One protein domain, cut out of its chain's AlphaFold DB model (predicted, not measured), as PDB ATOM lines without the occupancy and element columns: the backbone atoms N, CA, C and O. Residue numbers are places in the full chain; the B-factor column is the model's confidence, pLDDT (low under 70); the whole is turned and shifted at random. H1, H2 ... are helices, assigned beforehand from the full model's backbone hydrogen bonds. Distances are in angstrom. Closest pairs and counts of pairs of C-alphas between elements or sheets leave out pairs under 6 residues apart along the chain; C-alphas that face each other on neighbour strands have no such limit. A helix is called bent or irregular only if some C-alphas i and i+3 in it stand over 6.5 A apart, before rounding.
ATOM      1  N   TYR A  80      64.077 109.507 105.681       96.69
ATOM      2  CA  TYR A  80      65.398 109.426 105.073       96.69
ATOM      3  C   TYR A  80      65.397 108.550 103.812       96.69
ATOM      4  O   TYR A  80      65.719 109.046 102.735       96.69
ATOM      5  N   ALA A  81      64.927 107.304 103.918       96.00
ATOM      6  CA  ALA A  81      64.787 106.386 102.786       96.00
ATOM      7  C   ALA A  81      63.884 106.954 101.677       96.00
ATOM      8  O   ALA A  81      64.239 106.917 100.501       96.00
ATOM      9  N   GLU A  82      62.757 107.570 102.053       96.31
ATOM     10  CA  GLU A  82      61.849 108.246 101.115       96.31
ATOM     11  C   GLU A  82      62.563 109.360 100.320       96.31
ATOM     12  O   GLU A  82      62.310 109.540  99.131       96.31
ATOM     13  N   LEU A  83      63.473 110.109 100.955       97.38
ATOM     14  CA  LEU A  83      64.240 111.171 100.299       97.38
ATOM     15  C   LEU A  83      65.326 110.630  99.364       97.38
ATOM     16  O   LEU A  83      65.543 111.223  98.310       97.38
ATOM     17  N   LEU A  84      65.988 109.527  99.722       97.81
ATOM     18  CA  LEU A  84      66.962 108.870  98.846       97.81
ATOM     19  C   LEU A  84      66.285 108.369  97.566       97.81
ATOM     20  O   LEU A  84      66.734 108.697  96.469       97.81
ATOM     21  N   LEU A  85      65.155 107.666  97.708       96.81
ATOM     22  CA  LEU A  85      64.327 107.229  96.579       96.81
ATOM     23  C   LEU A  85      63.853 108.412  95.739       96.81
ATOM     24  O   LEU A  85      63.921 108.375  94.515       96.81
ATOM     25  N   LYS A  86      63.413 109.494  96.390       97.38
ATOM     26  CA  LYS A  86      63.013 110.711  95.688       97.38
ATOM     27  C   LYS A  86      64.149 111.266  94.824       97.38
ATOM     28  O   LYS A  86      63.904 111.562  93.664       97.38
ATOM     29  N   TYR A  87      65.366 111.398  95.355       97.94
ATOM     30  CA  TYR A  87      66.497 111.913  94.574       97.94
ATOM     31  C   TYR A  87      66.901 110.989  93.431       97.94
ATOM     32  O   TYR A  87      67.236 111.475  92.355       97.94
ATOM     33  N   PHE A  88      66.823 109.679  93.645       98.25
ATOM     34  CA  PHE A  88      67.027 108.689  92.597       98.25
ATOM     35  C   PHE A  88      66.028 108.866  91.441       98.25
ATOM     36  O   PHE A  88      66.430 108.993  90.286       98.25
ATOM     37  N   PHE A  89      64.729 108.962  91.737       97.88
ATOM     38  CA  PHE A  89      63.707 109.154  90.700       97.88
ATOM     39  C   PHE A  89      63.691 110.567  90.103       97.88
ATOM     40  O   PHE A  89      63.281 110.729  88.959       97.88
ATOM     41  N   GLU A  90      64.150 111.591  90.826       97.50
ATOM     42  CA  GLU A  90      64.391 112.921  90.248       97.50
ATOM     43  C   GLU A  90      65.547 112.904  89.233       97.50
ATOM     44  O   GLU A  90      65.522 113.679  88.281       97.50
ATOM     45  N   GLU A  91      66.544 112.033  89.420       97.75
ATOM     46  CA  GLU A  91      67.714 111.927  88.541       97.75
ATOM     47  C   GLU A  91      67.429 111.122  87.268       97.75
ATOM     48  O   GLU A  91      67.775 111.571  86.178       97.75
ATOM     49  N   TYR A  92      66.765 109.969  87.392       97.31
ATOM     50  CA  TYR A  92      66.514 109.060  86.264       97.31
ATOM     51  C   TYR A  92      65.083 109.141  85.700       97.31
ATOM     52  O   TYR A  92      64.790 108.592  84.640       97.31
ATOM     53  N   GLY A  93      64.152 109.802  86.391       97.25
ATOM     54  CA  GLY A  93      62.729 109.755  86.050       97.25
ATOM     55  C   GLY A  93      62.081 108.392  86.340       97.25
ATOM     56  O   GLY A  93      62.744 107.407  86.665       97.25
ATOM     57  N   GLU A  94      60.752 108.317  86.229       94.81
ATOM     58  CA  GLU A  94      60.001 107.106  86.604       94.81
ATOM     59  C   GLU A  94      60.327 105.896  85.715       94.81
ATOM     60  O   GLU A  94      60.518 104.793  86.223       94.81
ATOM     61  N   CYS A  95      60.400 106.075  84.392       95.50
ATOM     62  CA  CYS A  95      60.587 104.957  83.461       95.50
ATOM     63  C   CYS A  95      61.960 104.289  83.607       95.50
ATOM     64  O   CYS A  95      62.033 103.076  83.795       95.50
ATOM     65  N   GLU A  96      63.043 105.065  83.519       97.31
ATOM     66  CA  GLU A  96      64.407 104.538  83.631       97.31
ATOM     67  C   GLU A  96      64.730 104.150  85.078       97.31
ATOM     68  O   GLU A  96      65.262 103.063  85.317       97.31
ATOM     69  N   GLY A  97      64.301 104.958  86.055       96.62
ATOM     70  CA  GLY A  97      64.444 104.645  87.475       96.62
ATOM     71  C   GLY A  97      63.826 103.295  87.840       96.62
ATOM     72  O   GLY A  97      64.478 102.487  88.494       96.62
ATOM     73  N   ASN A  98      62.619 102.980  87.352       96.69
ATOM     74  CA  ASN A  98      61.990 101.676  87.596       96.69
ATOM     75  C   ASN A  98      62.768 100.511  86.964       96.69
ATOM     76  O   ASN A  98      62.842  99.435  87.555       96.69
ATOM     77  N   GLN A  99      63.371 100.705  85.786       97.44
ATOM     78  CA  GLN A  99      64.198  99.670  85.155       97.44
ATOM     79  C   GLN A  99      65.476  99.406  85.955       97.44
ATOM     80  O   GLN A  99      65.845  98.250  86.166       97.44
ATOM     81  N   ILE A 100      66.147 100.464  86.412       97.75
ATOM     82  CA  ILE A 100      67.349 100.359  87.245       97.75
ATOM     83  C   ILE A 100      66.999  99.714  88.591       97.75
ATOM     84  O   ILE A 100      67.639  98.743  88.992       97.75
ATOM     85  N   TYR A 101      65.931 100.177  89.244       96.81
ATOM     86  CA  TYR A 101      65.464  99.621  90.514       96.81
ATOM     87  C   TYR A 101      65.088  98.137  90.384       96.81
ATOM     88  O   TYR A 101      65.434  97.327  91.241       96.81
ATOM     89  N   GLY A 102      64.458  97.745  89.270       96.38
ATOM     90  CA  GLY A 102      64.188  96.344  88.941       96.38
ATOM     91  C   GLY A 102      65.455  95.482  88.903       96.38
ATOM     92  O   GLY A 102      65.477  94.399  89.486       96.38
ATOM     93  N   LYS A 103      66.541  95.989  88.307       97.56
ATOM     94  CA  LYS A 103      67.844  95.299  88.302       97.56
ATOM     95  C   LYS A 103      68.431  95.172  89.707       97.56
ATOM     96  O   LYS A 103      69.023  94.140  90.023       97.56
ATOM     97  N   TYR A 104      68.258  96.178  90.567       97.56
ATOM     98  CA  TYR A 104      68.667  96.081  91.970       97.56
ATOM     99  C   TYR A 104      67.871  95.007  92.719       97.56
ATOM    100  O   TYR A 104      68.469  94.163  93.385       97.56
ATOM    101  N   LEU A 105      66.546  94.960  92.545       95.50
ATOM    102  CA  LEU A 105      65.710  93.911  93.137       95.50
ATOM    103  C   LEU A 105      66.194  92.508  92.741       95.50
ATOM    104  O   LEU A 105      66.267  91.625  93.592       95.50
ATOM    105  N   GLU A 106      66.553  92.292  91.474       95.19
ATOM    106  CA  GLU A 106      67.108  91.016  91.005       95.19
ATOM    107  C   GLU A 106      68.482  90.714  91.617       95.19
ATOM    108  O   GLU A 106      68.701  89.606  92.114       95.19
ATOM    109  N   LYS A 107      69.380  91.708  91.640       96.31
ATOM    110  CA  LYS A 107      70.731  91.603  92.210       96.31
ATOM    111  C   LYS A 107      70.705  91.169  93.679       96.31
ATOM    112  O   LYS A 107      71.485  90.302  94.070       96.31
ATOM    113  N   TYR A 108      69.810  91.746  94.483       95.69
ATOM    114  CA  TYR A 108      69.771  91.516  95.932       95.69
ATOM    115  C   TYR A 108      68.840  90.379  96.369       95.69
ATOM    116  O   TYR A 108      68.994  89.875  97.482       95.69
ATOM    117  N   ARG A 109      67.938  89.888  95.504       92.38
ATOM    118  CA  ARG A 109      67.003  88.795  95.843       92.38
ATOM    119  C   ARG A 109      67.711  87.542  96.358       92.38
ATOM    120  O   ARG A 109      67.285  86.957  97.349       92.38
ATOM    121  N   GLY A 110      68.814  87.151  95.719       90.31
ATOM    122  CA  GLY A 110      69.577  85.968  96.125       90.31
ATOM    123  C   GLY A 110      70.258  86.110  97.491       90.31
ATOM    124  O   GLY A 110      70.420  85.113  98.189       90.31
ATOM    125  N   LEU A 111      70.653  87.326  97.883       90.12
ATOM    126  CA  LEU A 111      71.192  87.603  99.217       90.12
ATOM    127  C   LEU A 111      70.072  87.588 100.265       90.12
ATOM    128  O   LEU A 111      70.198  86.919 101.285       90.12
ATOM    129  N   TRP A 112      68.950  88.239  99.960       92.62
ATOM    130  CA  TRP A 112      67.763  88.287 100.812       92.62
ATOM    131  C   TRP A 112      67.211  86.896 101.159       92.62
ATOM    132  O   TRP A 112      66.903  86.620 102.320       92.62
ATOM    133  N   ASP A 113      67.152  85.987 100.181       89.50
ATOM    134  CA  ASP A 113      66.743  84.600 100.421       89.50
ATOM    135  C   ASP A 113      67.762  83.831 101.287       89.50
ATOM    136  O   ASP A 113      67.359  83.065 102.161       89.50
ATOM    137  N   LYS A 114      69.074  84.052 101.104       90.94
ATOM    138  CA  LYS A 114      70.130  83.416 101.923       90.94
ATOM    139  C   LYS A 114      70.105  83.872 103.379       90.94
ATOM    140  O   LYS A 114      70.398  83.082 104.270       90.94
ATOM    141  N   GLU A 115      69.748  85.128 103.619       90.44
ATOM    142  CA  GLU A 115      69.648  85.712 104.959       90.44
ATOM    143  C   GLU A 115      68.289  85.453 105.622       90.44
ATOM    144  O   GLU A 115      67.929  86.125 106.588       90.44
ATOM    145  N   ASN A 116      67.520  84.481 105.113       87.12
ATOM    146  CA  ASN A 116      66.197  84.110 105.612       87.12
ATOM    147  C   ASN A 116      65.241  85.305 105.744       87.12
ATOM    148  O   ASN A 116      64.362  85.296 106.606       87.12
ATOM    149  N   ARG A 117      65.394  86.325 104.886       87.56
ATOM    150  CA  ARG A 117      64.485  87.480 104.807       87.56
ATOM    151  C   ARG A 117      64.345  88.231 106.136       87.56
ATOM    152  O   ARG A 117      63.258  88.653 106.516       87.56
ATOM    153  N   THR A 118      65.457  88.364 106.859       84.38
ATOM    154  CA  THR A 118      65.524  89.056 108.160       84.38
ATOM    155  C   THR A 118      65.285  90.567 108.064       84.38
ATOM    156  O   THR A 118      64.894  91.179 109.057       84.38
ATOM    157  N   LYS A 119      65.486  91.156 106.880       86.69
ATOM    158  CA  LYS A 119      65.143  92.540 106.522       86.69
ATOM    159  C   LYS A 119      64.300  92.570 105.246       86.69
ATOM    160  O   LYS A 119      64.237  91.572 104.521       86.69
ATOM    161  N   GLU A 120      63.677  93.707 104.955       89.56
ATOM    162  CA  GLU A 120      62.980  93.905 103.683       89.56
ATOM    163  C   GLU A 120      63.998  94.017 102.539       89.56
ATOM    164  O   GLU A 120      65.109  94.516 102.721       89.56
ATOM    165  N   LEU A 121      63.638  93.555 101.338       91.19
ATOM    166  CA  LEU A 121      64.548  93.585 100.184       91.19
ATOM    167  C   LEU A 121      64.970  95.022  99.816       91.19
ATOM    168  O   LEU A 121      66.111  95.250  99.416       91.19
ATOM    169  N   ASP A 122      64.066  95.986 100.001       92.44
ATOM    170  CA  ASP A 122      64.322  97.407  99.753       92.44
ATOM    171  C   ASP A 122      65.418  97.979 100.665       92.44
ATOM    172  O   ASP A 122      66.140  98.884 100.244       92.44
ATOM    173  N   ASP A 123      65.613  97.431 101.872       92.38
ATOM    174  CA  ASP A 123      66.644  97.909 102.803       92.38
ATOM    175  C   ASP A 123      68.053  97.716 102.218       92.38
ATOM    176  O   ASP A 123      68.898  98.599 102.342       92.38
ATOM    177  N   TYR A 124      68.290  96.610 101.500       93.88
ATOM    178  CA  TYR A 124      69.564  96.351 100.814       93.88
ATOM    179  C   TYR A 124      69.806  97.366  99.696       93.88
ATOM    180  O   TYR A 124      70.923  97.844  99.514       93.88
ATOM    181  N   ILE A 125      68.763  97.714  98.941       96.38
ATOM    182  CA  ILE A 125      68.871  98.686  97.848       96.38
ATOM    183  C   ILE A 125      69.166 100.073  98.420       96.38
ATOM    184  O   ILE A 125      70.042 100.781  97.927       96.38
ATOM    185  N   ILE A 126      68.470 100.451  99.491       95.69
ATOM    186  CA  ILE A 126      68.706 101.717 100.180       95.69
ATOM    187  C   ILE A 126      70.148 101.783 100.696       95.69
ATOM    188  O   ILE A 126      70.838 102.753 100.395       95.69
ATOM    189  N   GLU A 127      70.611 100.759 101.412       94.88
ATOM    190  CA  GLU A 127      71.937 100.719 102.042       94.88
ATOM    191  C   GLU A 127      73.081 100.691 101.016       94.88
ATOM    192  O   GLU A 127      74.052 101.438 101.144       94.88
ATOM    193  N   PHE A 128      72.975  99.851  99.983       96.19
ATOM    194  CA  PHE A 128      74.096  99.585  99.077       96.19
ATOM    195  C   PHE A 128      74.068 100.386  97.777       96.19
ATOM    196  O   PHE A 128      75.128 100.589  97.188       96.19
ATOM    197  N   GLU A 129      72.899 100.838  97.319       97.56
ATOM    198  CA  GLU A 129      72.773 101.565  96.051       97.56
ATOM    199  C   GLU A 129      72.421 103.032  96.286       97.56
ATOM    200  O   GLU A 129      73.081 103.914  95.746       97.56
ATOM    201  N   LEU A 130      71.420 103.346  97.111       97.44
ATOM    202  CA  LEU A 130      70.924 104.726  97.191       97.44
ATOM    203  C   LEU A 130      71.704 105.600  98.176       97.44
ATOM    204  O   LEU A 130      72.017 106.754  97.869       97.44
ATOM    205  N   GLU A 131      72.031 105.080  99.359       96.50
ATOM    206  CA  GLU A 131      72.781 105.820 100.375       96.50
ATOM    207  C   GLU A 131      74.132 106.339  99.859       96.50
ATOM    208  O   GLU A 131      74.371 107.544 100.004       96.50
ATOM    209  N   PRO A 132      74.991 105.522  99.211       97.62
ATOM    210  CA  PRO A 132      76.293 105.985  98.733       97.62
ATOM    211  C   PRO A 132      76.211 107.167  97.759       97.62
ATOM    212  O   PRO A 132      77.108 108.007  97.736       97.62
ATOM    213  N   HIS A 133      75.127 107.262  96.986       96.38
ATOM    214  CA  HIS A 133      74.971 108.268  95.935       96.38
ATOM    215  C   HIS A 133      74.227 109.525  96.408       96.38
ATOM    216  O   HIS A 133      74.539 110.637  95.974       96.38
ATOM    217  N   TYR A 134      73.249 109.382  97.307       97.44
ATOM    218  CA  TYR A 134      72.312 110.468  97.624       97.44
ATOM    219  C   TYR A 134      72.382 110.980  99.062       97.44
ATOM    220  O   TYR A 134      71.820 112.043  99.347       97.44
ATOM    221  N   LYS A 135      73.114 110.309  99.961       95.62
ATOM    222  CA  LYS A 135      73.253 110.730 101.365       95.62
ATOM    223  C   LYS A 135      73.714 112.177 101.509       95.62
ATOM    224  O   LYS A 135      73.087 112.945 102.234       95.62
ATOM    225  N   GLU A 136      74.748 112.582 100.774       95.00
ATOM    226  CA  GLU A 136      75.269 113.955 100.822       95.00
ATOM    227  C   GLU A 136      74.231 114.992 100.367       95.00
ATOM    228  O   GLU A 136      74.118 116.070 100.959       95.00
ATOM    229  N   LYS A 137      73.411 114.669  99.354       95.38
ATOM    230  CA  LYS A 137      72.308 115.542  98.914       95.38
ATOM    231  C   LYS A 137      71.270 115.705 100.034       95.38
ATOM    232  O   LYS A 137      70.820 116.825 100.288       95.38
ATOM    233  N   VAL A 138      70.934 114.623 100.744       95.25
ATOM    234  CA  VAL A 138      70.024 114.670 101.900       95.25
ATOM    235  C   VAL A 138      70.631 115.487 103.046       95.25
ATOM    236  O   VAL A 138      69.976 116.397 103.554       95.25
ATOM    237  N   MET A 139      71.886 115.227 103.421       92.94
ATOM    238  CA  MET A 139      72.564 115.891 104.544       92.94
ATOM    239  C   MET A 139      72.734 117.399 104.341       92.94
ATOM    240  O   MET A 139      72.575 118.170 105.288       92.94
ATOM    241  N   LYS A 140      72.976 117.852 103.103       94.06
ATOM    242  CA  LYS A 140      73.035 119.288 102.781       94.06
ATOM    243  C   LYS A 140      71.716 120.011 103.057       94.06
ATOM    244  O   LYS A 140      71.726 121.172 103.458       94.06
ATOM    245  N   LYS A 141      70.582 119.342 102.833       94.81
ATOM    246  CA  LYS A 141      69.245 119.934 102.983       94.81
ATOM    247  C   LYS A 141      68.663 119.746 104.384       94.81
ATOM    248  O   LYS A 141      67.922 120.609 104.853       94.81
ATOM    249  N   TYR A 142      68.994 118.649 105.060       93.75
ATOM    250  CA  TYR A 142      68.415 118.280 106.347       93.75
ATOM    251  C   TYR A 142      69.504 118.063 107.398       93.75
ATOM    252  O   TYR A 142      70.283 117.118 107.328       93.75
ATOM    253  N   LYS A 143      69.511 118.921 108.422       86.44
ATOM    254  CA  LYS A 143      70.545 118.928 109.469       86.44
ATOM    255  C   LYS A 143      70.408 117.799 110.496       86.44
ATOM    256  O   LYS A 143      71.379 117.475 111.168       86.44
ATOM    257  N   ASN A 144      69.217 117.217 110.648       90.56
ATOM    258  CA  ASN A 144      68.941 116.206 111.667       90.56
ATOM    259  C   ASN A 144      68.558 114.863 111.029       90.56
ATOM    260  O   ASN A 144      67.381 114.547 110.872       90.56
ATOM    261  N   ILE A 145      69.571 114.076 110.661       88.62
ATOM    262  CA  ILE A 145      69.395 112.743 110.062       88.62
ATOM    263  C   ILE A 145      68.720 111.767 111.032       88.62
ATOM    264  O   ILE A 145      67.929 110.929 110.605       88.62
ATOM    265  N   HIS A 146      68.972 111.900 112.338       91.00
ATOM    266  CA  HIS A 146      68.362 111.032 113.342       91.00
ATOM    267  C   HIS A 146      66.828 111.117 113.313       91.00
ATOM    268  O   HIS A 146      66.158 110.089 113.307       91.00
ATOM    269  N   GLU A 147      66.267 112.326 113.196       92.81
ATOM    270  CA  GLU A 147      64.816 112.512 113.040       92.81
ATOM    271  C   GLU A 147      64.275 111.900 111.742       92.81
ATOM    272  O   GLU A 147      63.170 111.359 111.730       92.81
ATOM    273  N   LEU A 148      65.046 111.939 110.648       94.00
ATOM    274  CA  LEU A 148      64.618 111.370 109.366       94.00
ATOM    275  C   LEU A 148      64.567 109.837 109.373       94.00
ATOM    276  O   LEU A 148      63.783 109.256 108.620       94.00
ATOM    277  N   ASN A 149      65.382 109.200 110.215       93.31
ATOM    278  CA  ASN A 149      65.461 107.747 110.366       93.31
ATOM    279  C   ASN A 149      64.455 107.173 111.370       93.31
ATOM    280  O   ASN A 149      64.377 105.954 111.523       93.31
ATOM    281  N   LYS A 150      63.665 108.014 112.051       95.06
ATOM    282  CA  LYS A 150      62.638 107.513 112.967       95.06
ATOM    283  C   LYS A 150      61.624 106.635 112.218       95.06
ATOM    284  O   LYS A 150      61.154 107.043 111.150       95.06
ATOM    285  N   PRO A 151      61.239 105.473 112.784       92.75
ATOM    286  CA  PRO A 151      60.177 104.647 112.228       92.75
ATOM    287  C   PRO A 151      58.896 105.455 112.038       92.75
ATOM    288  O   PRO A 151      58.490 106.230 112.910       92.75
TER     289      PRO A 151
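What this domain is: This is residues 80 to 151 of the 286 residues of an uncharacterized protein of Candidatus Roizmanbacteria bacterium CG22_combo_CG10-13_8_21_14_all_33_16 (UniProt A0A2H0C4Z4). One long helix, H1, folds back on itself as a V, and a second, strongly kinked helix, H2, crosses the open side of the V and packs on both arms, making a rough triangle; short H3 sits near the free end of the first arm. The printed part has 72 residues with three named helices, H1, H2 and H3 in chain order, and no named strand; the class is all helix. It is only just compact, close to loose, with a radius of gyration of the C-alphas of 13.0 A, and it spans 36 by 28 by 17 A.

How they stand to each other: Start at H1, residues 80 to 114, assigned as one helix by its hydrogen bonds but bent: C-alphas 91 and 94 are 9.3 A apart. Its arms, H1a, residues 80 to 91, and H1b, residues 94 to 114, run opposite ways at a steep tilt of 45 degrees, close but not clearly touching; their closest C-alphas, Phe 89 and Gly 97, are 5.6 A apart. Go on to H2, residues 121 to 141: its residues 121 to 129 touch residues 104 to 112 of H1b, closest at the C-alphas of Trp 112 and Leu 121, 6.2 A. H2 also touches H1a, about perpendicular at 82 degrees, with the C-alphas of Leu 84 and Tyr 134 closest at 5.7 A. H3, residues 145 to 148, is close to H1a but not clearly touching; C-alphas 80 and 148 are closest, 4.8 A apart. Every O i to N i+4 pair is within hydrogen-bond range in H1a, 15 of 17 are in H1b and 10 of 17 in H2, while H3 is too short for such a pair.

Where its parts are: Find C-alpha 80 at (65.398, 109.426, 105.073); from there H1a runs 16.9 A to Glu 91. H1b covers 30.0 A and ends at C-alpha 114, (70.130, 83.416, 101.923); it is irregular, C-alphas 107 and 110 being 7.0 A apart, with a kink of 34 degrees near residue 107. H2 covers 26.9 A and is irregular, C-alphas 133 and 136 being 7.5 A apart, with a kink of 78 degrees near residue 132. H3 covers 5.0 A and ends at C-alpha 148, (64.618, 111.370, 109.366).

The domain as a whole: Look at Lys 114 and Lys 141 for the two C-alphas farthest apart, 36.5 A. The link from H1 to H2 is short, that from H2 to H3 tight. The printed part has no cut, and no printed residue is under 70 in pLDDT.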